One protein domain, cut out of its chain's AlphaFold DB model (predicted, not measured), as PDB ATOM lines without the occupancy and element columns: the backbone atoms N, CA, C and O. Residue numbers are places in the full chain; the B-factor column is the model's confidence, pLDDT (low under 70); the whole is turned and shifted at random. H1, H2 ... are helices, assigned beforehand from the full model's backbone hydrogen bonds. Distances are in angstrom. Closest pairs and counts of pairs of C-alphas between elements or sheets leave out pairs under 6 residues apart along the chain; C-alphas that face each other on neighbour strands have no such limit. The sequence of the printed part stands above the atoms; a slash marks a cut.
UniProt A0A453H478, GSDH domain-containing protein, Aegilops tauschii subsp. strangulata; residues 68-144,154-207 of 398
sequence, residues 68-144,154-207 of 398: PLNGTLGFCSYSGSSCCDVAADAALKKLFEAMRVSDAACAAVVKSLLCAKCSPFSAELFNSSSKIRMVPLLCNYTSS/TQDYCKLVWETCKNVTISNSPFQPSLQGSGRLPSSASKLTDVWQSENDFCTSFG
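This is residues 68 to 144 and 154 to 207 of the 398 residues of the protein "GSDH domain-containing protein" of Aegilops tauschii subsp. strangulata (UniProt A0A453H478). The longest helix, H2, runs through the middle, paired with H1 in a helical hairpin, while H4 packs on the first part of H2 and H7 crosses H4. The short helix H3 sits by the last part of H2, the short H5 is near H7, the short H6 is near both H4 and H7, and the loop of residues 68 to 85 leads into the first residue of H1 at the end of the domain away from H7. The printed part has 131 residues with seven named helices, H1 to H7 in chain order, and no named strand; the class is all helix, though 58 residues, under half, are in named elements. It is compact, with a radius of gyration of the C-alphas of 14.7 A and spans of 45 by 36 by 30 A.

H2, residues 104 to 118, is 21.6 A long, from C-alpha 104 at (-40.045, 38.905, 60.360). H1, residues 86 to 99, is 20.3 A long. H4, residues 157 to 165, measures 12.1 A, and H7, residues 199 to 206, 10.5 A, ending at (-45.473, 48.698, 41.770). H3 is residues 123 to 126, H5 177 to 180 and H6 192 to 195.

H2 touches H1 with residues 110 to 115 alone, closest at the C-alphas of Leu 114 and Leu 92, 6.7 A; this hairpin has a shallow tilt of 33 degrees, only just short of steep, opposite ways. H2 touches H4 with residues 105 to 109 alone, closest at C-alphas 106 and 165, 5.0 A, at a steep tilt of 43 degrees. H4 touches H7, closest at C-alphas 158 and 203, 5.8 A, at a steep 62 degrees. H3 is close to H2 but not clearly touching, closest at C-alphas 123 and 117, 6.8 A; H6 stands likewise to H4, closest at C-alphas 192 and 165, 6.9 A. H5 and H7 are near each other, with 5 pairs of C-alphas within 10 A. Every O i to N i+4 pair is within hydrogen-bond range in H1, H4 and H7, and 9 of 11 in H2; H3, H5 and H6 are too short for one.

The C-alphas farthest apart, of Asn 70 and Gln 197, are 44.7 A apart. Residues 145 to 153 are not printed, and C-alphas 144 and 154 are 10.9 A apart across the cut. The links H4 to H5 and H5 to H6 are long. Confidence is under 70 at residues 128 to 131, 142 to 144, 154 to 155 and 178 to 187.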
ATOM      1  N   PRO A  68     -17.079  55.344  47.272       88.62
ATOM      2  CA  PRO A  68     -16.472  54.208  47.950       88.62
ATOM      3  C   PRO A  68     -16.758  54.282  49.453       88.62
ATOM      4  O   PRO A  68     -16.583  55.324  50.085       88.62
ATOM      5  N   LEU A  69     -17.191  53.165  50.029       87.62
ATOM      6  CA  LEU A  69     -17.432  53.030  51.458       87.62
ATOM      7  C   LEU A  69     -16.164  52.599  52.193       87.62
ATOM      8  O   LEU A  69     -15.473  51.664  51.789       87.62
ATOM      9  N   ASN A  70     -15.924  53.214  53.350       87.00
ATOM     10  CA  ASN A  70     -14.876  52.810  54.290       87.00
ATOM     11  C   ASN A  70     -15.368  51.675  55.207       87.00
ATOM     12  O   ASN A  70     -15.329  51.794  56.431       87.00
ATOM     13  N   GLY A  71     -15.892  50.600  54.616       87.62
ATOM     14  CA  GLY A  71     -16.455  49.449  55.325       87.62
ATOM     15  C   GLY A  71     -17.845  49.052  54.829       87.62
ATOM     16  O   GLY A  71     -18.292  49.481  53.766       87.62
ATOM     17  N   THR A  72     -18.523  48.215  55.610       90.44
ATOM     18  CA  THR A  72     -19.880  47.736  55.313       90.44
ATOM     19  C   THR A  72     -20.909  48.574  56.068       90.44
ATOM     20  O   THR A  72     -20.748  48.823  57.264       90.44
ATOM     21  N   LEU A  73     -21.977  48.995  55.388       91.62
ATOM     22  CA  LEU A  73     -23.102  49.697  56.006       91.62
ATOM     23  C   LEU A  73     -23.772  48.821  57.072       91.62
ATOM     24  O   LEU A  73     -23.977  47.625  56.866       91.62
ATOM     25  N   GLY A  74     -24.132  49.413  58.209       92.69
ATOM     26  CA  GLY A  74     -24.612  48.663  59.371       92.69
ATOM     27  C   GLY A  74     -26.039  48.136  59.218       92.69
ATOM     28  O   GLY A  74     -26.351  47.061  59.724       92.69
ATOM     29  N   PHE A  75     -26.917  48.874  58.534       95.44
ATOM     30  CA  PHE A  75     -28.302  48.465  58.322       95.44
ATOM     31  C   PHE A  75     -28.467  47.694  57.014       95.44
ATOM     32  O   PHE A  75     -28.917  46.546  57.048       95.44
ATOM     33  N   CYS A  76     -28.082  48.280  55.880       93.25
ATOM     34  CA  CYS A  76     -28.254  47.657  54.568       93.25
ATOM     35  C   CYS A  76     -27.185  46.621  54.194       93.25
ATOM     36  O   CYS A  76     -27.294  46.013  53.132       93.25
ATOM     37  N   SER A  77     -26.170  46.404  55.040       90.38
ATOM     38  CA  SER A  77     -25.090  45.428  54.815       90.38
ATOM     39  C   SER A  77     -24.372  45.586  53.465       90.38
ATOM     40  O   SER A  77     -23.810  44.630  52.934       90.38
ATOM     41  N   TYR A  78     -24.393  46.792  52.893       85.31
ATOM     42  CA  TYR A  78     -23.801  47.096  51.593       85.31
ATOM     43  C   TYR A  78     -22.306  47.410  51.738       85.31
ATOM     44  O   TYR A  78     -21.911  48.056  52.706       85.31
ATOM     45  N   SER A  79     -21.476  46.991  50.780       85.19
ATOM     46  CA  SER A  79     -20.023  47.240  50.772       85.19
ATOM     47  C   SER A  79     -19.530  47.645  49.377       85.19
ATOM     48  O   SER A  79     -20.244  47.476  48.389       85.19
ATOM     49  N   GLY A  80     -18.319  48.200  49.283       86.00
ATOM     50  CA  GLY A  80     -17.766  48.703  48.021       86.00
ATOM     51  C   GLY A  80     -18.248  50.120  47.704       86.00
ATOM     52  O   GLY A  80     -18.257  50.974  48.585       86.00
ATOM     53  N   SER A  81     -18.625  50.392  46.454       87.81
ATOM     54  CA  SER A  81     -19.172  51.698  46.055       87.81
ATOM     55  C   SER A  81     -20.684  51.725  46.237       87.81
ATOM     56  O   SER A  81     -21.358  50.856  45.699       87.81
ATOM     57  N   SER A  82     -21.230  52.719  46.938       90.31
ATOM     58  CA  SER A  82     -22.659  52.796  47.265       90.31
ATOM     59  C   SER A  82     -23.253  54.178  47.010       90.31
ATOM     60  O   SER A  82     -22.560  55.193  47.053       90.31
ATOM     61  N   CYS A  83     -24.567  54.204  46.779       92.06
ATOM     62  CA  CYS A  83     -25.373  55.424  46.761       92.06
ATOM     63  C   CYS A  83     -25.806  55.908  48.153       92.06
ATOM     64  O   CYS A  83     -26.396  56.980  48.266       92.06
ATOM     65  N   CYS A  84     -25.539  55.135  49.206       92.75
ATOM     66  CA  CYS A  84     -25.769  55.540  50.590       92.75
ATOM     67  C   CYS A  84     -24.433  55.671  51.313       92.75
ATOM     68  O   CYS A  84     -23.586  54.791  51.198       92.75
ATOM     69  N   ASP A  85     -24.276  56.726  52.106       93.19
ATOM     70  CA  ASP A  85     -23.250  56.793  53.143       93.19
ATOM     71  C   ASP A  85     -23.802  56.280  54.491       93.19
ATOM     72  O   ASP A  85     -24.950  55.839  54.596       93.19
ATOM     73  N   VAL A  86     -22.983  56.350  55.543       93.69
ATOM     74  CA  VAL A  86     -23.360  55.917  56.901       93.69
ATOM     75  C   VAL A  86     -24.562  56.702  57.447       93.69
ATOM     76  O   VAL A  86     -25.394  56.141  58.162       93.69
ATOM     77  N   ALA A  87     -24.685  57.989  57.111       94.62
ATOM     78  CA  ALA A  87     -25.786  58.823  57.583       94.62
ATOM     79  C   ALA A  87     -27.100  58.473  56.866       94.62
ATOM     80  O   ALA A  87     -28.144  58.362  57.511       94.62
ATOM     81  N   ALA A  88     -27.049  58.246  55.552       93.50
ATOM     82  CA  ALA A  88     -28.179  57.785  54.757       93.50
ATOM     83  C   ALA A  88     -28.644  56.384  55.189       93.50
ATOM     84  O   ALA A  88     -29.844  56.163  55.337       93.50
ATOM     85  N   ASP A  89     -27.714  55.465  55.469       95.62
ATOM     86  CA  ASP A  89     -28.012  54.127  56.003       95.62
ATOM     87  C   ASP A  89     -28.716  54.198  57.369       95.62
ATOM     88  O   ASP A  89     -29.751  53.563  57.584       95.62
ATOM     89  N   ALA A  90     -28.227  55.052  58.275       96.44
ATOM     90  CA  ALA A  90     -28.873  55.298  59.563       96.44
ATOM     91  C   ALA A  90     -30.270  55.933  59.415       96.44
ATOM     92  O   ALA A  90     -31.188  55.603  60.171       96.44
ATOM     93  N   ALA A  91     -30.463  56.815  58.430       95.31
ATOM     94  CA  ALA A  91     -31.770  57.390  58.129       95.31
ATOM     95  C   ALA A  91     -32.756  56.330  57.606       95.31
ATOM     96  O   ALA A  91     -33.911  56.314  58.039       95.31
ATOM     97  N   LEU A  92     -32.304  55.413  56.740       94.25
ATOM     98  CA  LEU A  92     -33.105  54.270  56.283       94.25
ATOM     99  C   LEU A  92     -33.465  53.334  57.439       94.25
ATOM    100  O   LEU A  92     -34.617  52.916  57.543       94.25
ATOM    101  N   LYS A  93     -32.523  53.068  58.351       96.62
ATOM    102  CA  LYS A  93     -32.783  52.293  59.570       96.62
ATOM    103  C   LYS A  93     -33.880  52.928  60.424       96.62
ATOM    104  O   LYS A  93     -34.831  52.253  60.807       96.62
ATOM    105  N   LYS A  94     -33.789  54.237  60.678       95.94
ATOM    106  CA  LYS A  94     -34.801  54.973  61.451       95.94
ATOM    107  C   LYS A  94     -36.171  54.944  60.769       95.94
ATOM    108  O   LYS A  94     -37.191  54.804  61.443       95.94
ATOM    109  N   LEU A  95     -36.200  55.071  59.440       92.69
ATOM    110  CA  LEU A  95     -37.428  54.960  58.652       92.69
ATOM    111  C   LEU A  95     -38.050  53.564  58.790       92.69
ATOM    112  O   LEU A  95     -39.250  53.458  59.016       92.69
ATOM    113  N   PHE A  96     -37.239  52.510  58.706       95.12
ATOM    114  CA  PHE A  96     -37.672  51.125  58.884       95.12
ATOM    115  C   PHE A  96     -38.240  50.854  60.286       95.12
ATOM    116  O   PHE A  96     -39.335  50.311  60.418       95.12
ATOM    117  N   GLU A  97     -37.548  51.289  61.341       95.38
ATOM    118  CA  GLU A  97     -38.007  51.133  62.730       95.38
ATOM    119  C   GLU A  97     -39.342  51.858  62.983       95.38
ATOM    120  O   GLU A  97     -40.211  51.348  63.695       95.38
ATOM    121  N   ALA A  98     -39.552  53.014  62.344       93.25
ATOM    122  CA  ALA A  98     -40.807  53.757  62.423       93.25
ATOM    123  C   ALA A  98     -42.001  53.026  61.775       93.25
ATOM    124  O   ALA A  98     -43.147  53.376  62.070       93.25
ATOM    125  N   MET A  99     -41.761  52.017  60.928       92.94
ATOM    126  CA  MET A  99     -42.829  51.226  60.310       92.94
ATOM    127  C   MET A  99     -43.402  50.138  61.219       92.94
ATOM    128  O   MET A  99     -44.523  49.689  60.981       92.94
ATOM    129  N   ARG A 100     -42.676  49.747  62.277       94.94
ATOM    130  CA  ARG A 100     -43.133  48.778  63.294       94.94
ATOM    131  C   ARG A 100     -43.676  47.468  62.700       94.94
ATOM    132  O   ARG A 100     -44.706  46.965  63.140       94.94
ATOM    133  N   VAL A 101     -42.991  46.923  61.695       95.38
ATOM    134  CA  VAL A 101     -43.373  45.657  61.050       95.38
ATOM    135  C   VAL A 101     -43.085  44.499  62.007       95.38
ATOM    136  O   VAL A 101     -41.929  44.246  62.334       95.38
ATOM    137  N   SER A 102     -44.130  43.821  62.486       93.19
ATOM    138  CA  SER A 102     -44.004  42.740  63.475       93.19
ATOM    139  C   SER A 102     -43.583  41.402  62.868       93.19
ATOM    140  O   SER A 102     -42.906  40.615  63.522       93.19
ATOM    141  N   ASP A 103     -44.017  41.129  61.637       97.19
ATOM    142  CA  ASP A 103     -43.703  39.889  60.934       97.19
ATOM    143  C   ASP A 103     -42.275  39.929  60.374       97.19
ATOM    144  O   ASP A 103     -41.918  40.847  59.634       97.19
ATOM    145  N   ALA A 104     -41.460  38.932  60.718       97.12
ATOM    146  CA  ALA A 104     -40.045  38.905  60.360       97.12
ATOM    147  C   ALA A 104     -39.809  38.761  58.846       97.12
ATOM    148  O   ALA A 104     -38.853  39.339  58.321       97.12
ATOM    149  N   ALA A 105     -40.670  38.027  58.135       96.75
ATOM    150  CA  ALA A 105     -40.536  37.832  56.695       96.75
ATOM    151  C   ALA A 105     -40.892  39.120  55.940       96.75
ATOM    152  O   ALA A 105     -40.118  39.581  55.098       96.75
ATOM    153  N   CYS A 106     -42.000  39.768  56.303       97.00
ATOM    154  CA  CYS A 106     -42.373  41.056  55.729       97.00
ATOM    155  C   CYS A 106     -41.350  42.144  56.085       97.00
ATOM    156  O   CYS A 106     -40.963  42.942  55.231       97.00
ATOM    157  N   ALA A 107     -40.836  42.143  57.317       96.50
ATOM    158  CA  ALA A 107     -39.772  43.044  57.744       96.50
ATOM    159  C   ALA A 107     -38.504  42.881  56.882       96.50
ATOM    160  O   ALA A 107     -37.908  43.878  56.473       96.50
ATOM    161  N   ALA A 108     -38.116  41.649  56.539       95.38
ATOM    162  CA  ALA A 108     -36.983  41.392  55.651       95.38
ATOM    163  C   ALA A 108     -37.222  41.921  54.223       95.38
ATOM    164  O   ALA A 108     -36.337  42.563  53.651       95.38
ATOM    165  N   VAL A 109     -38.426  41.724  53.673       94.94
ATOM    166  CA  VAL A 109     -38.813  42.254  52.352       94.94
ATOM    167  C   VAL A 109     -38.777  43.784  52.338       94.94
ATOM    168  O   VAL A 109     -38.126  44.380  51.481       94.94
ATOM    169  N   VAL A 110     -39.417  44.434  53.313       94.56
ATOM    170  CA  VAL A 110     -39.442  45.902  53.426       94.56
ATOM    171  C   VAL A 110     -38.031  46.462  53.585       94.56
ATOM    172  O   VAL A 110     -37.684  47.449  52.935       94.56
ATOM    173  N   LYS A 111     -37.184  45.813  54.392       94.88
ATOM    174  CA  LYS A 111     -35.772  46.182  54.519       94.88
ATOM    175  C   LYS A 111     -35.053  46.119  53.169       94.88
ATOM    176  O   LYS A 111     -34.364  47.074  52.820       94.88
ATOM    177  N   SER A 112     -35.229  45.036  52.407       93.75
ATOM    178  CA  SER A 112     -34.601  44.887  51.086       93.75
ATOM    179  C   SER A 112     -35.012  46.012  50.125       93.75
ATOM    180  O   SER A 112     -34.154  46.647  49.509       93.75
ATOM    181  N   LEU A 113     -36.304  46.353  50.083       93.50
ATOM    182  CA  LEU A 113     -36.835  47.441  49.251       93.50
ATOM    183  C   LEU A 113     -36.231  48.809  49.592       93.50
ATOM    184  O   LEU A 113     -35.864  49.562  48.692       93.50
ATOM    185  N   LEU A 114     -36.096  49.130  50.883       92.69
ATOM    186  CA  LEU A 114     -35.466  50.378  51.326       92.69
ATOM    187  C   LEU A 114     -33.980  50.422  50.958       92.69
ATOM    188  O   LEU A 114     -33.474  51.445  50.493       92.69
ATOM    189  N   CYS A 115     -33.288  49.299  51.139       93.44
ATOM    190  CA  CYS A 115     -31.860  49.181  50.874       93.44
ATOM    191  C   CYS A 115     -31.508  49.165  49.383       93.44
ATOM    192  O   CYS A 115     -30.370  49.484  49.031       93.44
ATOM    193  N   ALA A 116     -32.469  48.898  48.494       92.12
ATOM    194  CA  ALA A 116     -32.272  49.007  47.050       92.12
ATOM    195  C   ALA A 116     -31.798  50.410  46.622       92.12
ATOM    196  O   ALA A 116     -31.061  50.536  45.647       92.12
ATOM    197  N   LYS A 117     -32.117  51.468  47.384       90.56
ATOM    198  CA  LYS A 117     -31.627  52.834  47.127       90.56
ATOM    199  C   LYS A 117     -30.101  52.968  47.239       90.56
ATOM    200  O   LYS A 117     -29.518  53.859  46.628       90.56
ATOM    201  N   CYS A 118     -29.458  52.090  48.008       91.69
ATOM    202  CA  CYS A 118     -28.014  52.113  48.229       91.69
ATOM    203  C   CYS A 118     -27.227  51.421  47.109       91.69
ATOM    204  O   CYS A 118     -26.008  51.587  47.026       91.69
ATOM    205  N   SER A 119     -27.908  50.683  46.230       89.56
ATOM    206  CA  SER A 119     -27.295  50.060  45.061       89.56
ATOM    207  C   SER A 119     -26.939  51.118  43.999       89.56
ATOM    208  O   SER A 119     -27.825  51.862  43.568       89.56
ATOM    209  N   PRO A 120     -25.684  51.152  43.508       88.00
ATOM    210  CA  PRO A 120     -25.238  52.010  42.408       88.00
ATOM    211  C   PRO A 120     -26.062  51.896  41.128       88.00
ATOM    212  O   PRO A 120     -26.081  52.825  40.334       88.00
ATOM    213  N   PHE A 121     -26.722  50.758  40.915       85.19
ATOM    214  CA  PHE A 121     -27.370  50.412  39.649       85.19
ATOM    215  C   PHE A 121     -28.896  50.462  39.718       85.19
ATOM    216  O   PHE A 121     -29.573  50.081  38.771       85.19
ATOM    217  N   SER A 122     -29.459  50.897  40.846       87.88
ATOM    218  CA  SER A 122     -30.902  50.810  41.087       87.88
ATOM    219  C   SER A 122     -31.627  52.143  40.944       87.88
ATOM    220  O   SER A 122     -32.837  52.178  41.127       87.88
ATOM    221  N   ALA A 123     -30.938  53.237  40.606       87.31
ATOM    222  CA  ALA A 123     -31.556  54.563  40.548       87.31
ATOM    223  C   ALA A 123     -32.706  54.657  39.536       87.31
ATOM    224  O   ALA A 123     -33.731  55.275  39.827       87.31
ATOM    225  N   GLU A 124     -32.566  53.999  38.385       84.81
ATOM    226  CA  GLU A 124     -33.604  53.959  37.352       84.81
ATOM    227  C   GLU A 124     -34.879  53.256  37.835       84.81
ATOM    228  O   GLU A 124     -35.977  53.685  37.493       84.81
ATOM    229  N   LEU A 125     -34.757  52.278  38.741       88.00
ATOM    230  CA  LEU A 125     -35.901  51.561  39.318       88.00
ATOM    231  C   LEU A 125     -36.815  52.473  40.147       88.00
ATOM    232  O   LEU A 125     -37.973  52.137  40.375       88.00
ATOM    233  N   PHE A 126     -36.316  53.621  40.613       86.69
ATOM    234  CA  PHE A 126     -37.095  54.593  41.384       86.69
ATOM    235  C   PHE A 126     -37.626  55.751  40.531       86.69
ATOM    236  O   PHE A 126     -38.412  56.563  41.031       86.69
ATOM    237  N   ASN A 127     -37.205  55.865  39.270       75.31
ATOM    238  CA  ASN A 127     -37.556  56.991  38.416       75.31
ATOM    239  C   ASN A 127     -38.839  56.699  37.631       75.31
ATOM    240  O   ASN A 127     -38.867  55.845  36.753       75.31
ATOM    241  N   SER A 128     -39.909  57.441  37.918       60.84
ATOM    242  CA  SER A 128     -41.148  57.377  37.145       60.84
ATOM    243  C   SER A 128     -41.544  58.772  36.690       60.84
ATOM    244  O   SER A 128     -42.121  59.541  37.458       60.84
ATOM    245  N   SER A 129     -41.267  59.068  35.420       52.19
ATOM    246  CA  SER A 129     -41.926  60.100  34.604       52.19
ATOM    247  C   SER A 129     -42.068  61.502  35.223       52.19
ATOM    248  O   SER A 129     -42.992  62.204  34.820       52.19
ATOM    249  N   SER A 130     -41.197  61.891  36.177       55.91
ATOM    250  CA  SER A 130     -41.030  63.208  36.858       55.91
ATOM    251  C   SER A 130     -40.958  63.152  38.397       55.91
ATOM    252  O   SER A 130     -40.636  64.168  39.014       55.91
ATOM    253  N   LYS A 131     -41.218  62.002  39.043       66.31
ATOM    254  CA  LYS A 131     -41.154  61.856  40.513       66.31
ATOM    255  C   LYS A 131     -40.375  60.606  40.926       66.31
ATOM    256  O   LYS A 131     -40.524  59.542  40.325       66.31
ATOM    257  N   ILE A 132     -39.564  60.740  41.976       70.00
ATOM    258  CA  ILE A 132     -38.827  59.627  42.588       70.00
ATOM    259  C   ILE A 132     -39.788  58.869  43.507       70.00
ATOM    260  O   ILE A 132     -40.326  59.444  44.456       70.00
ATOM    261  N   ARG A 133     -40.021  57.587  43.216       80.81
ATOM    262  CA  ARG A 133     -40.841  56.695  44.049       80.81
ATOM    263  C   ARG A 133     -40.053  56.255  45.288       80.81
ATOM    264  O   ARG A 133     -38.827  56.272  45.289       80.81
ATOM    265  N   MET A 134     -40.749  55.838  46.346       82.88
ATOM    266  CA  MET A 134     -40.102  55.231  47.525       82.88
ATOM    267  C   MET A 134     -39.883  53.723  47.381       82.88
ATOM    268  O   MET A 134     -38.977  53.180  48.004       82.88
ATOM    269  N   VAL A 135     -40.704  53.062  46.565       89.62
ATOM    270  CA  VAL A 135     -40.601  51.633  46.253       89.62
ATOM    271  C   VAL A 135     -40.014  51.513  44.843       89.62
ATOM    272  O   VAL A 135     -40.524  52.196  43.945       89.62
ATOM    273  N   PRO A 136     -38.953  50.711  44.635       90.56
ATOM    274  CA  PRO A 136     -38.425  50.463  43.299       90.56
ATOM    275  C   PRO A 136     -39.442  49.687  42.456       90.56
ATOM    276  O   PRO A 136     -40.292  48.979  42.992       90.56
ATOM    277  N   LEU A 137     -39.334  49.784  41.135       90.25
ATOM    278  CA  LEU A 137     -40.112  48.974  40.205       90.25
ATOM    279  C   LEU A 137     -39.829  47.482  40.448       90.25
ATOM    280  O   LEU A 137     -38.689  47.046  40.311       90.25
ATOM    281  N   LEU A 138     -40.841  46.710  40.839       91.31
ATOM    282  CA  LEU A 138     -40.707  45.304  41.229       91.31
ATOM    283  C   LEU A 138     -40.828  44.386  40.016       91.31
ATOM    284  O   LEU A 138     -41.597  44.661  39.098       91.31
ATOM    285  N   CYS A 139     -40.103  43.271  40.006       89.69
ATOM    286  CA  CYS A 139     -40.291  42.280  38.952       89.69
ATOM    287  C   CYS A 139     -41.673  41.631  39.066       89.69
ATOM    288  O   CYS A 139     -41.982  41.048  40.102       89.69
ATOM    289  N   ASN A 140     -42.470  41.744  38.000       86.75
ATOM    290  CA  ASN A 140     -43.805  41.166  37.856       86.75
ATOM    291  C   ASN A 140     -43.827  40.326  36.570       86.75
ATOM    292  O   ASN A 140     -44.088  40.827  35.472       86.75
ATOM    293  N   TYR A 141     -43.448  39.056  36.702       75.94
ATOM    294  CA  TYR A 141     -43.421  38.124  35.582       75.94
ATOM    295  C   TYR A 141     -44.752  37.384  35.527       75.94
ATOM    296  O   TYR A 141     -44.971  36.417  36.254       75.94
ATOM    297  N   THR A 142     -45.626  37.800  34.613       61.44
ATOM    298  CA  THR A 142     -46.707  36.916  34.172       61.44
ATOM    299  C   THR A 142     -46.066  35.707  33.487       61.44
ATOM    300  O   THR A 142     -45.063  35.845  32.792       61.44
ATOM    301  N   SER A 143     -46.574  34.502  33.734       49.75
ATOM    302  CA  SER A 143     -45.928  33.204  33.469       49.75
ATOM    303  C   SER A 143     -45.635  32.857  31.995       49.75
ATOM    304  O   SER A 143     -45.573  31.679  31.642       49.75
ATOM    305  N   SER A 144     -45.472  33.828  31.100       43.06
ATOM    306  CA  SER A 144     -45.217  33.603  29.686       43.06
ATOM    307  C   SER A 144     -43.870  34.166  29.241       43.06
ATOM    308  O   SER A 144     -43.721  35.370  29.071       43.06
ATOM    309  N   THR A 154     -36.641  33.049  38.381       52.81
ATOM    310  CA  THR A 154     -38.041  32.934  37.910       52.81
ATOM    311  C   THR A 154     -39.043  33.240  39.031       52.81
ATOM    312  O   THR A 154     -40.068  32.574  39.155       52.81
ATOM    313  N   GLN A 155     -38.737  34.200  39.906       60.31
ATOM    314  CA  GLN A 155     -39.619  34.565  41.009       60.31
ATOM    315  C   GLN A 155     -40.224  35.937  40.730       60.31
ATOM    316  O   GLN A 155     -39.514  36.935  40.622       60.31
ATOM    317  N   ASP A 156     -41.547  35.964  40.590       83.88
ATOM    318  CA  ASP A 156     -42.341  37.187  40.606       83.88
ATOM    319  C   ASP A 156     -42.174  37.842  41.985       83.88
ATOM    320  O   ASP A 156     -42.765  37.425  42.987       83.88
ATOM    321  N   TYR A 157     -41.262  38.811  42.051       91.00
ATOM    322  CA  TYR A 157     -40.905  39.460  43.303       91.00
ATOM    323  C   TYR A 157     -42.048  40.342  43.797       91.00
ATOM    324  O   TYR A 157     -42.270  40.422  45.002       91.00
ATOM    325  N   CYS A 158     -42.820  40.950  42.892       92.81
ATOM    326  CA  CYS A 158     -43.997  41.714  43.273       92.81
ATOM    327  C   CYS A 158     -45.011  40.844  44.023       92.81
ATOM    328  O   CYS A 158     -45.451  41.204  45.120       92.81
ATOM    329  N   LYS A 159     -45.300  39.658  43.482       92.69
ATOM    330  CA  LYS A 159     -46.143  38.666  44.145       92.69
ATOM    331  C   LYS A 159     -45.581  38.220  45.490       92.69
ATOM    332  O   LYS A 159     -46.333  38.096  46.455       92.69
ATOM    333  N   LEU A 160     -44.265  38.015  45.586       93.94
ATOM    334  CA  LEU A 160     -43.620  37.689  46.859       93.94
ATOM    335  C   LEU A 160     -43.858  38.792  47.901       93.94
ATOM    336  O   LEU A 160     -44.213  38.479  49.038       93.94
ATOM    337  N   VAL A 161     -43.701  40.067  47.527       95.19
ATOM    338  CA  VAL A 161     -43.985  41.198  48.426       95.19
ATOM    339  C   VAL A 161     -45.444  41.174  48.875       95.19
ATOM    340  O   VAL A 161     -45.708  41.285  50.073       95.19
ATOM    341  N   TRP A 162     -46.379  40.992  47.939       95.25
ATOM    342  CA  TRP A 162     -47.805  40.917  48.243       95.25
ATOM    343  C   TRP A 162     -48.113  39.796  49.237       95.25
ATOM    344  O   TRP A 162     -48.595  40.062  50.334       95.25
ATOM    345  N   GLU A 163     -47.783  38.549  48.905       95.62
ATOM    346  CA  GLU A 163     -48.116  37.388  49.734       95.62
ATOM    347  C   GLU A 163     -47.489  37.460  51.129       95.62
ATOM    348  O   GLU A 163     -48.141  37.117  52.116       95.62
ATOM    349  N   THR A 164     -46.261  37.977  51.223       96.56
ATOM    350  CA  THR A 164     -45.537  38.089  52.496       96.56
ATOM    351  C   THR A 164     -46.106  39.194  53.390       96.56
ATOM    352  O   THR A 164     -46.179  39.033  54.606       96.56
ATOM    353  N   CYS A 165     -46.517  40.327  52.815       96.69
ATOM    354  CA  CYS A 165     -46.889  41.514  53.588       96.69
ATOM    355  C   CYS A 165     -48.395  41.810  53.635       96.69
ATOM    356  O   CYS A 165     -48.804  42.666  54.419       96.69
ATOM    357  N   LYS A 166     -49.241  41.133  52.842       95.44
ATOM    358  CA  LYS A 166     -50.642  41.547  52.626       95.44
ATOM    359  C   LYS A 166     -51.468  41.716  53.897       95.44
ATOM    360  O   LYS A 166     -52.235  42.669  53.984       95.44
ATOM    361  N   ASN A 167     -51.255  40.848  54.887       95.75
ATOM    362  CA  ASN A 167     -51.993  40.830  56.154       95.75
ATOM    363  C   ASN A 167     -51.232  41.471  57.328       95.75
ATOM    364  O   ASN A 167     -51.736  41.471  58.455       95.75
ATOM    365  N   VAL A 168     -50.036  42.009  57.082       95.94
ATOM    366  CA  VAL A 168     -49.172  42.611  58.101       95.94
ATOM    367  C   VAL A 168     -49.467  44.102  58.188       95.94
ATOM    368  O   VAL A 168     -49.507  44.803  57.179       95.94
ATOM    369  N   THR A 169     -49.677  44.606  59.399       94.81
ATOM    370  CA  THR A 169     -49.875  46.039  59.620       94.81
ATOM    371  C   THR A 169     -48.535  46.765  59.535       94.81
ATOM    372  O   THR A 169     -47.618  46.468  60.298       94.81
ATOM    373  N   ILE A 170     -48.434  47.737  58.627       92.75
ATOM    374  CA  ILE A 170     -47.231  48.549  58.416       92.75
ATOM    375  C   ILE A 170     -47.584  50.009  58.710       92.75
ATOM    376  O   ILE A 170     -48.444  50.603  58.055       92.75
ATOM    377  N   SER A 171     -46.930  50.601  59.709       91.62
ATOM    378  CA  SER A 171     -47.052  52.038  59.993       91.62
ATOM    379  C   SER A 171     -46.298  52.838  58.935       91.62
ATOM    380  O   SER A 171     -45.214  52.431  58.533       91.62
ATOM    381  N   ASN A 172     -46.829  53.980  58.487       85.44
ATOM    382  CA  ASN A 172     -46.183  54.796  57.446       85.44
ATOM    383  C   ASN A 172     -45.811  53.974  56.195       85.44
ATOM    384  O   ASN A 172     -44.713  54.109  55.653       85.44
ATOM    385  N   SER A 173     -46.715  53.074  55.786       87.62
ATOM    386  CA  SER A 173     -46.444  52.087  54.742       87.62
ATOM    387  C   SER A 173     -45.966  52.750  53.440       87.62
ATOM    388  O   SER A 173     -46.659  53.634  52.925       87.62
ATOM    389  N   PRO A 174     -44.833  52.308  52.855       86.81
ATOM    390  CA  PRO A 174     -44.355  52.830  51.575       86.81
ATOM    391  C   PRO A 174     -45.256  52.411  50.401       86.81
ATOM    392  O   PRO A 174     -45.101  52.924  49.295       86.81
ATOM    393  N   PHE A 175     -46.210  51.506  50.644       89.44
ATOM    394  CA  PHE A 175     -47.132  50.960  49.654       89.44
ATOM    395  C   PHE A 175     -48.473  51.703  49.576       89.44
ATOM    396  O   PHE A 175     -49.406  51.195  48.956       89.44
ATOM    397  N   GLN A 176     -48.626  52.865  50.221       82.12
ATOM    398  CA  GLN A 176     -49.892  53.595  50.128       82.12
ATOM    399  C   GLN A 176     -50.085  54.230  48.736       82.12
ATOM    400  O   GLN A 176     -49.163  54.881  48.236       82.12
ATOM    401  N   PRO A 177     -51.289  54.139  48.135       72.69
ATOM    402  CA  PRO A 177     -51.583  54.751  46.834       72.69
ATOM    403  C   PRO A 177     -51.326  56.269  46.793       72.69
ATOM    404  O   PRO A 177     -50.876  56.810  45.786       72.69
ATOM    405  N   SER A 178     -51.535  56.963  47.917       63.28
ATOM    406  CA  SER A 178     -51.328  58.415  48.075       63.28
ATOM    407  C   SER A 178     -49.878  58.871  47.847       63.28
ATOM    408  O   SER A 178     -49.630  60.027  47.491       63.28
ATOM    409  N   LEU A 179     -48.910  57.962  47.993       62.00
ATOM    410  CA  LEU A 179     -47.486  58.226  47.794       62.00
ATOM    411  C   LEU A 179     -47.062  58.174  46.319       62.00
ATOM    412  O   LEU A 179     -45.950  58.581  45.988       62.00
ATOM    413  N   GLN A 180     -47.954  57.772  45.409       55.50
ATOM    414  CA  GLN A 180     -47.700  57.750  43.959       55.50
ATOM    415  C   GLN A 180     -47.793  59.137  43.301       55.50
ATOM    416  O   GLN A 180     -47.770  59.268  42.079       55.50
ATOM    417  N   GLY A 181     -47.840  60.200  44.110       50.28
ATOM    418  CA  GLY A 181     -47.870  61.577  43.628       50.28
ATOM    419  C   GLY A 181     -47.578  62.664  44.663       50.28
ATOM    420  O   GLY A 181     -47.477  63.822  44.255       50.28
ATOM    421  N   SER A 182     -47.410  62.344  45.952       47.38
ATOM    422  CA  SER A 182     -47.130  63.315  47.024       47.38
ATOM    423  C   SER A 182     -46.148  62.763  48.062       47.38
ATOM    424  O   SER A 182     -46.308  61.655  48.557       47.38
ATOM    425  N   GLY A 183     -45.135  63.558  48.418       50.19
ATOM    426  CA  GLY A 183     -44.011  63.162  49.281       50.19
ATOM    427  C   GLY A 183     -44.269  63.206  50.792       50.19
ATOM    428  O   GLY A 183     -43.322  63.406  51.550       50.19
ATOM    429  N   ARG A 184     -45.520  63.069  51.256       51.81
ATOM    430  CA  ARG A 184     -45.840  63.071  52.693       51.81
ATOM    431  C   ARG A 184     -46.246  61.668  53.134       51.81
ATOM    432  O   ARG A 184     -47.286  61.173  52.717       51.81
ATOM    433  N   LEU A 185     -45.415  61.055  53.981       55.47
ATOM    434  CA  LEU A 185     -45.692  59.758  54.598       55.47
ATOM    435  C   LEU A 185     -47.014  59.829  55.387       55.47
ATOM    436  O   LEU A 185     -47.157  60.693  56.259       55.47
ATOM    437  N   PRO A 186     -47.984  58.961  55.083       59.03
ATOM    438  CA  PRO A 186     -49.256  58.903  55.789       59.03
ATOM    439  C   PRO A 186     -49.028  58.389  57.209       59.03
ATOM    440  O   PRO A 186     -48.471  57.314  57.391       59.03
ATOM    441  N   SER A 187     -49.468  59.129  58.229       60.59
ATOM    442  CA  SER A 187     -49.297  58.738  59.641       60.59
ATOM    443  C   SER A 187     -50.263  57.637  60.109       60.59
ATOM    444  O   SER A 187     -50.491  57.492  61.308       60.59
ATOM    445  N   SER A 188     -50.852  56.871  59.186       71.69
ATOM    446  CA  SER A 188     -51.758  55.761  59.482       71.69
ATOM    447  C   SER A 188     -51.055  54.413  59.324       71.69
ATOM    448  O   SER A 188     -50.174  54.231  58.481       71.69
ATOM    449  N   ALA A 189     -51.438  53.459  60.171       76.56
ATOM    450  CA  ALA A 189     -51.053  52.064  60.033       76.56
ATOM    451  C   ALA A 189     -52.124  51.333  59.218       76.56
ATOM    452  O   ALA A 189     -53.311  51.476  59.502       76.56
ATOM    453  N   SER A 190     -51.712  50.569  58.210       83.81
ATOM    454  CA  SER A 190     -52.622  49.823  57.334       83.81
ATOM    455  C   SER A 190     -51.986  48.507  56.896       83.81
ATOM    456  O   SER A 190     -50.758  48.398  56.823       83.81
ATOM    457  N   LYS A 191     -52.811  47.504  56.602       92.75
ATOM    458  CA  LYS A 191     -52.403  46.305  55.858       92.75
ATOM    459  C   LYS A 191     -52.471  46.589  54.361       92.75
ATOM    460  O   LYS A 191     -53.123  47.550  53.959       92.75
ATOM    461  N   LEU A 192     -51.840  45.770  53.516       92.81
ATOM    462  CA  LEU A 192     -51.973  45.976  52.064       92.81
ATOM    463  C   LEU A 192     -53.395  45.676  51.590       92.81
ATOM    464  O   LEU A 192     -53.906  46.408  50.751       92.81
ATOM    465  N   THR A 193     -54.060  44.680  52.182       93.25
ATOM    466  CA  THR A 193     -55.470  44.360  51.896       93.25
ATOM    467  C   THR A 193     -56.439  45.483  52.258       93.25
ATOM    468  O   THR A 193     -57.560  45.494  51.763       93.25
ATOM    469  N   ASP A 194     -56.030  46.423  53.116       90.75
ATOM    470  CA  ASP A 194     -56.870  47.563  53.501       90.75
ATOM    471  C   ASP A 194     -56.819  48.690  52.450       90.75
ATOM    472  O   ASP A 194     -57.713  49.533  52.409       90.75
ATOM    473  N   VAL A 195     -55.767  48.735  51.620       89.50
ATOM    474  CA  VAL A 195     -55.525  49.802  50.626       89.50
ATOM    475  C   VAL A 195     -55.541  49.323  49.173       89.50
ATOM    476  O   VAL A 195     -55.743  50.144  48.280       89.50
ATOM    477  N   TRP A 196     -55.352  48.030  48.922       92.56
ATOM    478  CA  TRP A 196     -55.323  47.429  47.588       92.56
ATOM    479  C   TRP A 196     -56.398  46.352  47.469       92.56
ATOM    480  O   TRP A 196     -56.527  45.501  48.346       92.56
ATOM    481  N   GLN A 197     -57.149  46.375  46.365       91.81
ATOM    482  CA  GLN A 197     -58.252  45.438  46.129       91.81
ATOM    483  C   GLN A 197     -57.758  44.023  45.792       91.81
ATOM    484  O   GLN A 197     -58.402  43.044  46.168       91.81
ATOM    485  N   SER A 198     -56.614  43.897  45.115       93.06
ATOM    486  CA  SER A 198     -56.041  42.607  44.728       93.06
ATOM    487  C   SER A 198     -54.516  42.652  44.561       93.06
ATOM    488  O   SER A 198     -53.918  43.725  44.440       93.06
ATOM    489  N   GLU A 199     -53.898  41.466  44.492       92.62
ATOM    490  CA  GLU A 199     -52.494  41.276  44.082       92.62
ATOM    491  C   GLU A 199     -52.217  41.959  42.740       92.62
ATOM    492  O   GLU A 199     -51.216  42.656  42.582       92.62
ATOM    493  N   ASN A 200     -53.140  41.804  41.787       90.06
ATOM    494  CA  ASN A 200     -53.002  42.369  40.454       90.06
ATOM    495  C   ASN A 200     -52.986  43.901  40.488       90.06
ATOM    496  O   ASN A 200     -52.179  44.511  39.793       90.06
ATOM    497  N   ASP A 201     -53.823  44.535  41.311       90.25
ATOM    498  CA  ASP A 201     -53.842  46.000  41.423       90.25
ATOM    499  C   ASP A 201     -52.557  46.523  42.064       90.25
ATOM    500  O   ASP A 201     -51.963  47.486  41.579       90.25
ATOM    501  N   PHE A 202     -52.079  45.843  43.112       92.12
ATOM    502  CA  PHE A 202     -50.798  46.147  43.742       92.12
ATOM    503  C   PHE A 202     -49.639  46.031  42.738       92.12
ATOM    504  O   PHE A 202     -48.840  46.962  42.593       92.12
ATOM    505  N   CYS A 203     -49.578  44.929  41.989       90.69
ATOM    506  CA  CYS A 203     -48.507  44.672  41.029       90.69
ATOM    507  C   CYS A 203     -48.629  45.445  39.718       90.69
ATOM    508  O   CYS A 203     -47.612  45.716  39.090       90.69
ATOM    509  N   THR A 204     -49.816  45.909  39.342       88.19
ATOM    510  CA  THR A 204     -49.969  46.902  38.266       88.19
ATOM    511  C   THR A 204     -49.367  48.246  38.679       88.19
ATOM    512  O   THR A 204     -48.892  49.018  37.850       88.19
ATOM    513  N   SER A 205     -49.368  48.536  39.981       86.50
ATOM    514  CA  SER A 205     -48.925  49.817  40.511       86.50
ATOM    515  C   SER A 205     -47.424  49.883  40.808       86.50
ATOM    516  O   SER A 205     -46.763  50.890  40.522       86.50
ATOM    517  N   PHE A 206     -46.881  48.805  41.379       88.62
ATOM    518  CA  PHE A 206     -45.473  48.698  41.770       88.62
ATOM    519  C   PHE A 206     -44.638  47.794  40.863       88.62
ATOM    520  O   PHE A 206     -43.413  47.875  40.914       88.62
ATOM    521  N   GLY A 207     -45.262  46.943  40.051       86.12
ATOM    522  CA  GLY A 207     -44.571  46.040  39.137       86.12
ATOM    523  C   GLY A 207     -44.139  46.717  37.839       86.12
ATOM    524  O   GLY A 207     -44.774  47.655  37.358       86.12
TER     525      GLY A 207